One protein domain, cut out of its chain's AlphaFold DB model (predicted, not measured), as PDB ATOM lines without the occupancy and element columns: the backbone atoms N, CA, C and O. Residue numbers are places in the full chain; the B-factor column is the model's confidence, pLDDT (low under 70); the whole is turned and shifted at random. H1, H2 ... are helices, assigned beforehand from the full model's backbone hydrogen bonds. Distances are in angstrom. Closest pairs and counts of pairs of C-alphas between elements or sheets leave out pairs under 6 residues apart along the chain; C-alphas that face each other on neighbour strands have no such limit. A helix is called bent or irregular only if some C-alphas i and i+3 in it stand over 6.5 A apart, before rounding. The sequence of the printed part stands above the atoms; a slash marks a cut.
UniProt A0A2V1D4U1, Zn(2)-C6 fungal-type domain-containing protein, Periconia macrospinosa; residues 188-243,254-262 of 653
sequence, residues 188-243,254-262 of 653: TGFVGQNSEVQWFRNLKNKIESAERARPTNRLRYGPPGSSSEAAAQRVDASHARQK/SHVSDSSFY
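Overview. This is residues 188 to 243 and 254 to 262 of the 653 residues of the protein "Zn(2)-C6 fungal-type domain-containing protein" of Periconia macrospinosa (UniProt A0A2V1D4U1). The model is an open, loose U, with H1 as one arm and, apart from it, a second arm in which the long link, residues 211 to 227, makes the turn of the U near residue 215 and runs on to the far end of that arm, where H2 begins at Ser 228 and folds back, slanting inward toward H1 at its end, Gln 242. The short helix H3 packs on the first part of H1, and in the other arm the link folds back alongside H2, with Tyr 221 and Gly 222 next to that helix. Residues 206 to 215, of which 206 to 210 belong to H1, stick out. The printed part has 65 residues, with three named helices in the order H1, H2, H3 and no named strand, and its class is all helix. The whole is loose, with a radius of gyration of the C-alphas of 14.2 A, and its outline is flat, spanning 38 by 30 by 16 A.

Arrangement. From Thr 188 the printed part leads into H1, residues 196 to 210. H1 is apart from the next helix, H2, residues 228 to 242. H1 touches H3, residues 256 to 259, with residues 197 to 201 alone. The closest C-alphas of these two helices are those of Arg 201 and Ser 259, 5.6 A apart, and 7 pairs of C-alphas are within 8 A. The centres of H1 and H3 are 10.7 A apart. H2 touches no helix and is apart from H3. In H1 and H2 every O i to N i+4 pair is within hydrogen-bond range. H3, with 4 residues, is too short for such a pair, and its one O i to N i+3 pair is within range.

Along the chain. H1 runs from Glu 196, whose C-alpha is at (8.796, -57.171, -48.704), to Ala 210, and is 20.5 A long from first to last C-alpha. H2 runs from Ser 228, whose C-alpha is at (7.088, -38.653, -23.777), to Gln 242, a length of 21.3 A. H3 runs from Val 256 to Ser 259, whose C-alpha is at (-0.390, -59.141, -49.219), a length of 5.3 A. No named helix is bent or irregular.

Size, cuts and confidence. The two C-alphas farthest apart are those of Glu 229 and Tyr 262, 38.7 A. The first and last printed C-alphas, of Thr 188 and Tyr 262, are 8.2 A apart. The link from H1 to H2 is long, with 17 residues. Residues 244 to 253 are not printed, and C-alphas 243 and 254 are 14.8 A apart across this cut, which lies in the link from H2 to H3. The mean pLDDT of the printed part is 78.8, and the 13 residues under 70 are 209 to 219 and 242 to 243.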
ATOM      1  N   THR A 188      -0.126 -65.680 -40.138       85.50
ATOM      2  CA  THR A 188       0.832 -64.704 -40.686       85.50
ATOM      3  C   THR A 188       1.438 -63.831 -39.584       85.50
ATOM      4  O   THR A 188       2.634 -63.546 -39.603       85.50
ATOM      5  N   GLY A 189       0.639 -63.423 -38.593       84.69
ATOM      6  CA  GLY A 189       1.099 -62.644 -37.446       84.69
ATOM      7  C   GLY A 189       1.758 -61.310 -37.823       84.69
ATOM      8  O   GLY A 189       1.474 -60.709 -38.854       84.69
ATOM      9  N   PHE A 190       2.653 -60.827 -36.955       86.12
ATOM     10  CA  PHE A 190       3.384 -59.581 -37.187       86.12
ATOM     11  C   PHE A 190       4.445 -59.739 -38.286       86.12
ATOM     12  O   PHE A 190       5.247 -60.679 -38.250       86.12
ATOM     13  N   VAL A 191       4.492 -58.762 -39.193       87.94
ATOM     14  CA  VAL A 191       5.510 -58.610 -40.236       87.94
ATOM     15  C   VAL A 191       6.125 -57.210 -40.126       87.94
ATOM     16  O   VAL A 191       5.417 -56.207 -40.055       87.94
ATOM     17  N   GLY A 192       7.453 -57.137 -40.066       86.81
ATOM     18  CA  GLY A 192       8.193 -55.896 -39.847       86.81
ATOM     19  C   GLY A 192       8.414 -55.059 -41.105       86.81
ATOM     20  O   GLY A 192       8.266 -55.515 -42.235       86.81
ATOM     21  N   GLN A 193       8.830 -53.807 -40.903       84.38
ATOM     22  CA  GLN A 193       8.939 -52.790 -41.959       84.38
ATOM     23  C   GLN A 193       9.978 -53.100 -43.046       84.38
ATOM     24  O   GLN A 193       9.838 -52.623 -44.174       84.38
ATOM     25  N   ASN A 194      11.025 -53.864 -42.722       86.81
ATOM     26  CA  ASN A 194      12.014 -54.307 -43.707       86.81
ATOM     27  C   ASN A 194      11.453 -55.375 -44.651       86.81
ATOM     28  O   ASN A 194      11.928 -55.468 -45.780       86.81
ATOM     29  N   SER A 195      10.434 -56.129 -44.226       89.81
ATOM     30  CA  SER A 195       9.838 -57.184 -45.042       89.81
ATOM     31  C   SER A 195       9.280 -56.628 -46.350       89.81
ATOM     32  O   SER A 195       8.744 -55.513 -46.418       89.81
ATOM     33  N   GLU A 196       9.398 -57.429 -47.401       87.44
ATOM     34  CA  GLU A 196       8.796 -57.171 -48.704       87.44
ATOM     35  C   GLU A 196       7.270 -57.232 -48.629       87.44
ATOM     36  O   GLU A 196       6.604 -56.382 -49.210       87.44
ATOM     37  N   VAL A 197       6.702 -58.143 -47.830       88.62
ATOM     38  CA  VAL A 197       5.245 -58.247 -47.628       88.62
ATOM     39  C   VAL A 197       4.685 -56.936 -47.070       88.62
ATOM     40  O   VAL A 197       3.720 -56.388 -47.606       88.62
ATOM     41  N   GLN A 198       5.334 -56.367 -46.046       86.50
ATOM     42  CA  GLN A 198       4.919 -55.075 -45.494       86.50
ATOM     43  C   GLN A 198       5.146 -53.930 -46.489       86.50
ATOM     44  O   GLN A 198       4.363 -52.978 -46.536       86.50
ATOM     45  N   TRP A 199       6.204 -54.005 -47.300       84.62
ATOM     46  CA  TRP A 199       6.441 -53.029 -48.360       84.62
ATOM     47  C   TRP A 199       5.319 -53.016 -49.391       84.62
ATOM     48  O   TRP A 199       4.788 -51.947 -49.685       84.62
ATOM     49  N   PHE A 200       4.951 -54.193 -49.906       84.38
ATOM     50  CA  PHE A 200       3.901 -54.372 -50.901       84.38
ATOM     51  C   PHE A 200       2.549 -53.923 -50.358       84.38
ATOM     52  O   PHE A 200       1.866 -53.149 -51.028       84.38
ATOM     53  N   ARG A 201       2.209 -54.302 -49.118       85.19
ATOM     54  CA  ARG A 201       1.011 -53.812 -48.419       85.19
ATOM     55  C   ARG A 201       0.971 -52.282 -48.387       85.19
ATOM     56  O   ARG A 201      -0.005 -51.668 -48.816       85.19
ATOM     57  N   ASN A 202       2.058 -51.653 -47.939       81.56
ATOM     58  CA  ASN A 202       2.154 -50.196 -47.848       81.56
ATOM     59  C   ASN A 202       2.097 -49.520 -49.228       81.56
ATOM     60  O   ASN A 202       1.493 -48.459 -49.372       81.56
ATOM     61  N   LEU A 203       2.732 -50.109 -50.243       80.25
ATOM     62  CA  LEU A 203       2.720 -49.594 -51.610       80.25
ATOM     63  C   LEU A 203       1.314 -49.659 -52.213       80.25
ATOM     64  O   LEU A 203       0.845 -48.657 -52.748       80.25
ATOM     65  N   LYS A 204       0.624 -50.795 -52.072       80.94
ATOM     66  CA  LYS A 204      -0.757 -50.989 -52.527       80.94
ATOM     67  C   LYS A 204      -1.695 -49.965 -51.889       80.94
ATOM     68  O   LYS A 204      -2.366 -49.229 -52.609       80.94
ATOM     69  N   ASN A 205      -1.637 -49.817 -50.563       78.12
ATOM     70  CA  ASN A 205      -2.417 -48.816 -49.827       78.12
ATOM     71  C   ASN A 205      -2.132 -47.379 -50.317       78.12
ATOM     72  O   ASN A 205      -3.031 -46.535 -50.370       78.12
ATOM     73  N   LYS A 206      -0.885 -47.077 -50.704       74.94
ATOM     74  CA  LYS A 206      -0.505 -45.765 -51.256       74.94
ATOM     75  C   LYS A 206      -1.007 -45.519 -52.667       74.94
ATOM     76  O   LYS A 206      -1.451 -44.411 -52.940       74.94
ATOM     77  N   ILE A 207      -0.941 -46.511 -53.549       78.19
ATOM     78  CA  ILE A 207      -1.476 -46.399 -54.913       78.19
ATOM     79  C   ILE A 207      -2.986 -46.158 -54.834       78.19
ATOM     80  O   ILE A 207      -3.490 -45.164 -55.352       78.19
ATOM     81  N   GLU A 208      -3.674 -46.987 -54.055       74.19
ATOM     82  CA  GLU A 208      -5.113 -46.903 -53.828       74.19
ATOM     83  C   GLU A 208      -5.570 -45.569 -53.213       74.19
ATOM     84  O   GLU A 208      -6.664 -45.086 -53.515       74.19
ATOM     85  N   SER A 209      -4.768 -44.968 -52.328       67.88
ATOM     86  CA  SER A 209      -5.074 -43.667 -51.718       67.88
ATOM     87  C   SER A 209      -4.674 -42.479 -52.596       67.88
ATOM     88  O   SER A 209      -5.376 -41.467 -52.577       67.88
ATOM     89  N   ALA A 210      -3.610 -42.591 -53.397       66.06
ATOM     90  CA  ALA A 210      -3.199 -41.568 -54.359       66.06
ATOM     91  C   ALA A 210      -4.239 -41.373 -55.473       66.06
ATOM     92  O   ALA A 210      -4.481 -40.245 -55.892       66.06
ATOM     93  N   GLU A 211      -4.910 -42.446 -55.893       59.50
ATOM     94  CA  GLU A 211      -6.054 -42.377 -56.813       59.50
ATOM     95  C   GLU A 211      -7.265 -41.650 -56.198       59.50
ATOM     96  O   GLU A 211      -8.089 -41.087 -56.918       59.50
ATOM     97  N   ARG A 212      -7.368 -41.627 -54.860       54.97
ATOM     98  CA  ARG A 212      -8.525 -41.105 -54.114       54.97
ATOM     99  C   ARG A 212      -8.315 -39.722 -53.475       54.97
ATOM    100  O   ARG A 212      -9.302 -39.116 -53.057       54.97
ATOM    101  N   ALA A 213      -7.090 -39.193 -53.383       51.47
ATOM    102  CA  ALA A 213      -6.784 -37.979 -52.609       51.47
ATOM    103  C   ALA A 213      -5.879 -36.955 -53.333       51.47
ATOM    104  O   ALA A 213      -4.934 -37.303 -54.035       51.47
ATOM    105  N   ARG A 214      -6.117 -35.650 -53.089       50.69
ATOM    106  CA  ARG A 214      -5.147 -34.566 -53.377       50.69
ATOM    107  C   ARG A 214      -3.891 -34.751 -52.504       50.69
ATOM    108  O   ARG A 214      -4.028 -35.253 -51.389       50.69
ATOM    109  N   PRO A 215      -2.690 -34.322 -52.947       49.31
ATOM    110  CA  PRO A 215      -1.433 -34.682 -52.296       49.31
ATOM    111  C   PRO A 215      -1.409 -34.266 -50.819       49.31
ATOM    112  O   PRO A 215      -1.275 -33.088 -50.488       49.31
ATOM    113  N   THR A 216      -1.458 -35.256 -49.926       52.53
ATOM    114  CA  THR A 216      -1.284 -35.167 -48.462       52.53
ATOM    115  C   THR A 216       0.159 -34.828 -48.044       52.53
ATOM    116  O   THR A 216       0.524 -34.929 -46.873       52.53
ATOM    117  N   ASN A 217       0.968 -34.344 -48.995       52.03
ATOM    118  CA  ASN A 217       2.413 -34.082 -48.961       52.03
ATOM    119  C   ASN A 217       2.886 -33.010 -47.957       52.03
ATOM    120  O   ASN A 217       3.994 -32.502 -48.084       52.03
ATOM    121  N   ARG A 218       2.071 -32.614 -46.977       56.06
ATOM    122  CA  ARG A 218       2.446 -31.610 -45.964       56.06
ATOM    123  C   ARG A 218       2.288 -32.078 -44.517       56.06
ATOM    124  O   ARG A 218       2.531 -31.293 -43.605       56.06
ATOM    125  N   LEU A 219       1.880 -33.327 -44.279       66.94
ATOM    126  CA  LEU A 219       1.766 -33.854 -42.918       66.94
ATOM    127  C   LEU A 219       3.157 -34.164 -42.349       66.94
ATOM    128  O   LEU A 219       3.945 -34.882 -42.963       66.94
ATOM    129  N   ARG A 220       3.462 -33.605 -41.172       72.19
ATOM    130  CA  ARG A 220       4.771 -33.759 -40.521       72.19
ATOM    131  C   ARG A 220       4.987 -35.185 -40.031       72.19
ATOM    132  O   ARG A 220       4.052 -35.860 -39.615       72.19
ATOM    133  N   TYR A 221       6.244 -35.599 -40.026       76.56
ATOM    134  CA  TYR A 221       6.770 -36.765 -39.329       76.56
ATOM    135  C   TYR A 221       7.336 -36.220 -38.012       76.56
ATOM    136  O   TYR A 221       8.057 -35.228 -38.051       76.56
ATOM    137  N   GLY A 222       6.898 -36.725 -36.854       82.44
ATOM    138  CA  GLY A 222       7.156 -36.084 -35.552       82.44
ATOM    139  C   GLY A 222       8.648 -35.843 -35.230       82.44
ATOM    140  O   GLY A 222       9.541 -36.247 -35.979       82.44
ATOM    141  N   PRO A 223       8.971 -35.192 -34.101       88.38
ATOM    142  CA  PRO A 223      10.360 -34.937 -33.746       88.38
ATOM    143  C   PRO A 223      11.093 -36.223 -33.307       88.38
ATOM    144  O   PRO A 223      10.470 -37.178 -32.814       88.38
ATOM    145  N   PRO A 224      12.432 -36.257 -33.439       89.31
ATOM    146  CA  PRO A 224      13.263 -37.278 -32.811       89.31
ATOM    147  C   PRO A 224      13.291 -37.112 -31.280       89.31
ATOM    148  O   PRO A 224      12.821 -36.118 -30.729       89.31
ATOM    149  N   GLY A 225      13.865 -38.093 -30.586       87.19
ATOM    150  CA  GLY A 225      14.051 -38.090 -29.134       87.19
ATOM    151  C   GLY A 225      13.163 -39.079 -28.377       87.19
ATOM    152  O   GLY A 225      12.134 -39.557 -28.867       87.19
ATOM    153  N   SER A 226      13.592 -39.393 -27.155       87.00
ATOM    154  CA  SER A 226      12.964 -40.364 -26.250       87.00
ATOM    155  C   SER A 226      11.976 -39.746 -25.253       87.00
ATOM    156  O   SER A 226      11.443 -40.467 -24.412       87.00
ATOM    157  N   SER A 227      11.725 -38.432 -25.317       90.75
ATOM    158  CA  SER A 227      10.762 -37.786 -24.420       90.75
ATOM    159  C   SER A 227       9.335 -38.270 -24.689       90.75
ATOM    160  O   SER A 227       8.987 -38.643 -25.815       90.75
ATOM    161  N   SER A 228       8.492 -38.249 -23.652       87.94
ATOM    162  CA  SER A 228       7.088 -38.653 -23.777       87.94
ATOM    163  C   SER A 228       6.335 -37.761 -24.765       87.94
ATOM    164  O   SER A 228       5.464 -38.241 -25.485       87.94
ATOM    165  N   GLU A 229       6.683 -36.476 -24.826       88.62
ATOM    166  CA  GLU A 229       6.092 -35.506 -25.744       88.62
ATOM    167  C   GLU A 229       6.477 -35.816 -27.192       88.62
ATOM    168  O   GLU A 229       5.616 -35.812 -28.069       88.62
ATOM    169  N   ALA A 230       7.750 -36.137 -27.449       86.31
ATOM    170  CA  ALA A 230       8.208 -36.508 -28.785       86.31
ATOM    171  C   ALA A 230       7.561 -37.821 -29.248       86.31
ATOM    172  O   ALA A 230       7.141 -37.931 -30.399       86.31
ATOM    173  N   ALA A 231       7.428 -38.799 -28.347       86.25
ATOM    174  CA  ALA A 231       6.733 -40.050 -28.632       86.25
ATOM    175  C   ALA A 231       5.255 -39.822 -28.990       86.25
ATOM    176  O   ALA A 231       4.803 -40.330 -30.016       86.25
ATOM    177  N   ALA A 232       4.527 -39.016 -28.206       86.19
ATOM    178  CA  ALA A 232       3.131 -38.675 -28.486       86.19
ATOM    179  C   ALA A 232       2.979 -37.968 -29.842       86.19
ATOM    180  O   ALA A 232       2.178 -38.388 -30.670       86.19
ATOM    181  N   GLN A 233       3.831 -36.979 -30.129       87.44
ATOM    182  CA  GLN A 233       3.800 -36.261 -31.406       87.44
ATOM    183  C   GLN A 233       4.075 -37.167 -32.614       87.44
ATOM    184  O   GLN A 233       3.508 -36.943 -33.683       87.44
ATOM    185  N   ARG A 234       4.925 -38.197 -32.479       86.06
ATOM    186  CA  ARG A 234       5.134 -39.193 -33.546       86.06
ATOM    187  C   ARG A 234       3.896 -40.058 -33.779       86.06
ATOM    188  O   ARG A 234       3.556 -40.311 -34.933       86.06
ATOM    189  N   VAL A 235       3.224 -40.484 -32.710       82.56
ATOM    190  CA  VAL A 235       1.974 -41.260 -32.786       82.56
ATOM    191  C   VAL A 235       0.869 -40.432 -33.442       82.56
ATOM    192  O   VAL A 235       0.262 -40.885 -34.411       82.56
ATOM    193  N   ASP A 236       0.682 -39.189 -33.000       83.88
ATOM    194  CA  ASP A 236      -0.310 -38.266 -33.561       83.88
ATOM    195  C   ASP A 236      -0.048 -37.986 -35.047       83.88
ATOM    196  O   ASP A 236      -0.965 -38.032 -35.870       83.88
ATOM    197  N   ALA A 237       1.218 -37.756 -35.412       82.25
ATOM    198  CA  ALA A 237       1.648 -37.582 -36.795       82.25
ATOM    199  C   ALA A 237       1.347 -38.816 -37.665       82.25
ATOM    200  O   ALA A 237       0.906 -38.670 -38.806       82.25
ATOM    201  N   SER A 238       1.558 -40.022 -37.131       80.19
ATOM    202  CA  SER A 238       1.234 -41.277 -37.819       80.19
ATOM    203  C   SER A 238      -0.270 -41.425 -38.036       80.19
ATOM    204  O   SER A 238      -0.706 -41.645 -39.164       80.19
ATOM    205  N   HIS A 239      -1.081 -41.224 -36.995       78.69
ATOM    206  CA  HIS A 239      -2.538 -41.290 -37.117       78.69
ATOM    207  C   HIS A 239      -3.093 -40.240 -38.079       78.69
ATOM    208  O   HIS A 239      -4.022 -40.526 -38.830       78.69
ATOM    209  N   ALA A 240      -2.522 -39.034 -38.101       78.38
ATOM    210  CA  ALA A 240      -2.922 -37.994 -39.043       78.38
ATOM    211  C   ALA A 240      -2.696 -38.411 -40.506       78.38
ATOM    212  O   ALA A 240      -3.521 -38.081 -41.353       78.38
ATOM    213  N   ARG A 241      -1.620 -39.156 -40.800       76.62
ATOM    214  CA  ARG A 241      -1.347 -39.688 -42.149       76.62
ATOM    215  C   ARG A 241      -2.255 -40.855 -42.533       76.62
ATOM    216  O   ARG A 241      -2.543 -41.016 -43.712       76.62
ATOM    217  N   GLN A 242      -2.711 -41.630 -41.552       69.25
ATOM    218  CA  GLN A 242      -3.582 -42.790 -41.764       69.25
ATOM    219  C   GLN A 242      -5.072 -42.431 -41.876       69.25
ATOM    220  O   GLN A 242      -5.862 -43.240 -42.359       69.25
ATOM    221  N   LYS A 243      -5.492 -41.238 -41.432       65.38
ATOM    222  CA  LYS A 243      -6.901 -40.825 -41.518       65.38
ATOM    223  C   LYS A 243      -7.336 -40.644 -42.984       65.38
ATOM    224  O   LYS A 243      -6.705 -39.870 -43.706       65.38
ATOM    225  N   SER A 254      -5.956 -53.143 -46.699       73.81
ATOM    226  CA  SER A 254      -5.398 -54.437 -47.093       73.81
ATOM    227  C   SER A 254      -4.712 -55.047 -45.876       73.81
ATOM    228  O   SER A 254      -3.828 -54.404 -45.296       73.81
ATOM    229  N   HIS A 255      -5.100 -56.264 -45.496       79.69
ATOM    230  CA  HIS A 255      -4.464 -56.947 -44.379       79.69
ATOM    231  C   HIS A 255      -3.065 -57.448 -44.772       79.69
ATOM    232  O   HIS A 255      -2.776 -57.647 -45.961       79.69
ATOM    233  N   VAL A 256      -2.185 -57.686 -43.794       84.31
ATOM    234  CA  VAL A 256      -0.872 -58.314 -44.023       84.31
ATOM    235  C   VAL A 256      -1.059 -59.679 -44.675       84.31
ATOM    236  O   VAL A 256      -0.371 -59.986 -45.647       84.31
ATOM    237  N   SER A 257      -2.040 -60.458 -44.213       83.62
ATOM    238  CA  SER A 257      -2.377 -61.760 -44.797       83.62
ATOM    239  C   SER A 257      -2.804 -61.675 -46.264       83.62
ATOM    240  O   SER A 257      -2.542 -62.611 -47.009       83.62
ATOM    241  N   ASP A 258      -3.405 -60.563 -46.698       83.06
ATOM    242  CA  ASP A 258      -3.860 -60.379 -48.087       83.06
ATOM    243  C   ASP A 258      -2.706 -60.022 -49.035       83.06
ATOM    244  O   ASP A 258      -2.825 -60.158 -50.250       83.06
ATOM    245  N   SER A 259      -1.606 -59.508 -48.478       84.81
ATOM    246  CA  SER A 259      -0.390 -59.141 -49.219       84.81
ATOM    247  C   SER A 259       0.711 -60.198 -49.099       84.81
ATOM    248  O   SER A 259       1.759 -60.067 -49.729       84.81
ATOM    249  N   SER A 260       0.508 -61.213 -48.256       87.12
ATOM    250  CA  SER A 260       1.475 -62.279 -48.028       87.12
ATOM    251  C   SER A 260       1.440 -63.277 -49.178       87.12
ATOM    252  O   SER A 260       0.398 -63.844 -49.486       87.12
ATOM    253  N   PHE A 261       2.604 -63.538 -49.766       89.31
ATOM    254  CA  PHE A 261       2.812 -64.632 -50.717       89.31
ATOM    255  C   PHE A 261       3.315 -65.922 -50.040       89.31
ATOM    256  O   PHE A 261       3.547 -66.920 -50.715       89.31
ATOM    257  N   TYR A 262       3.497 -65.914 -48.714       91.62
ATOM    258  CA  TYR A 262       3.807 -67.109 -47.925       91.62
ATOM    259  C   TYR A 262       2.549 -67.920 -47.606       91.62
ATOM    260  O   TYR A 262       1.462 -67.359 -47.456       91.62
TER     261      TYR A 262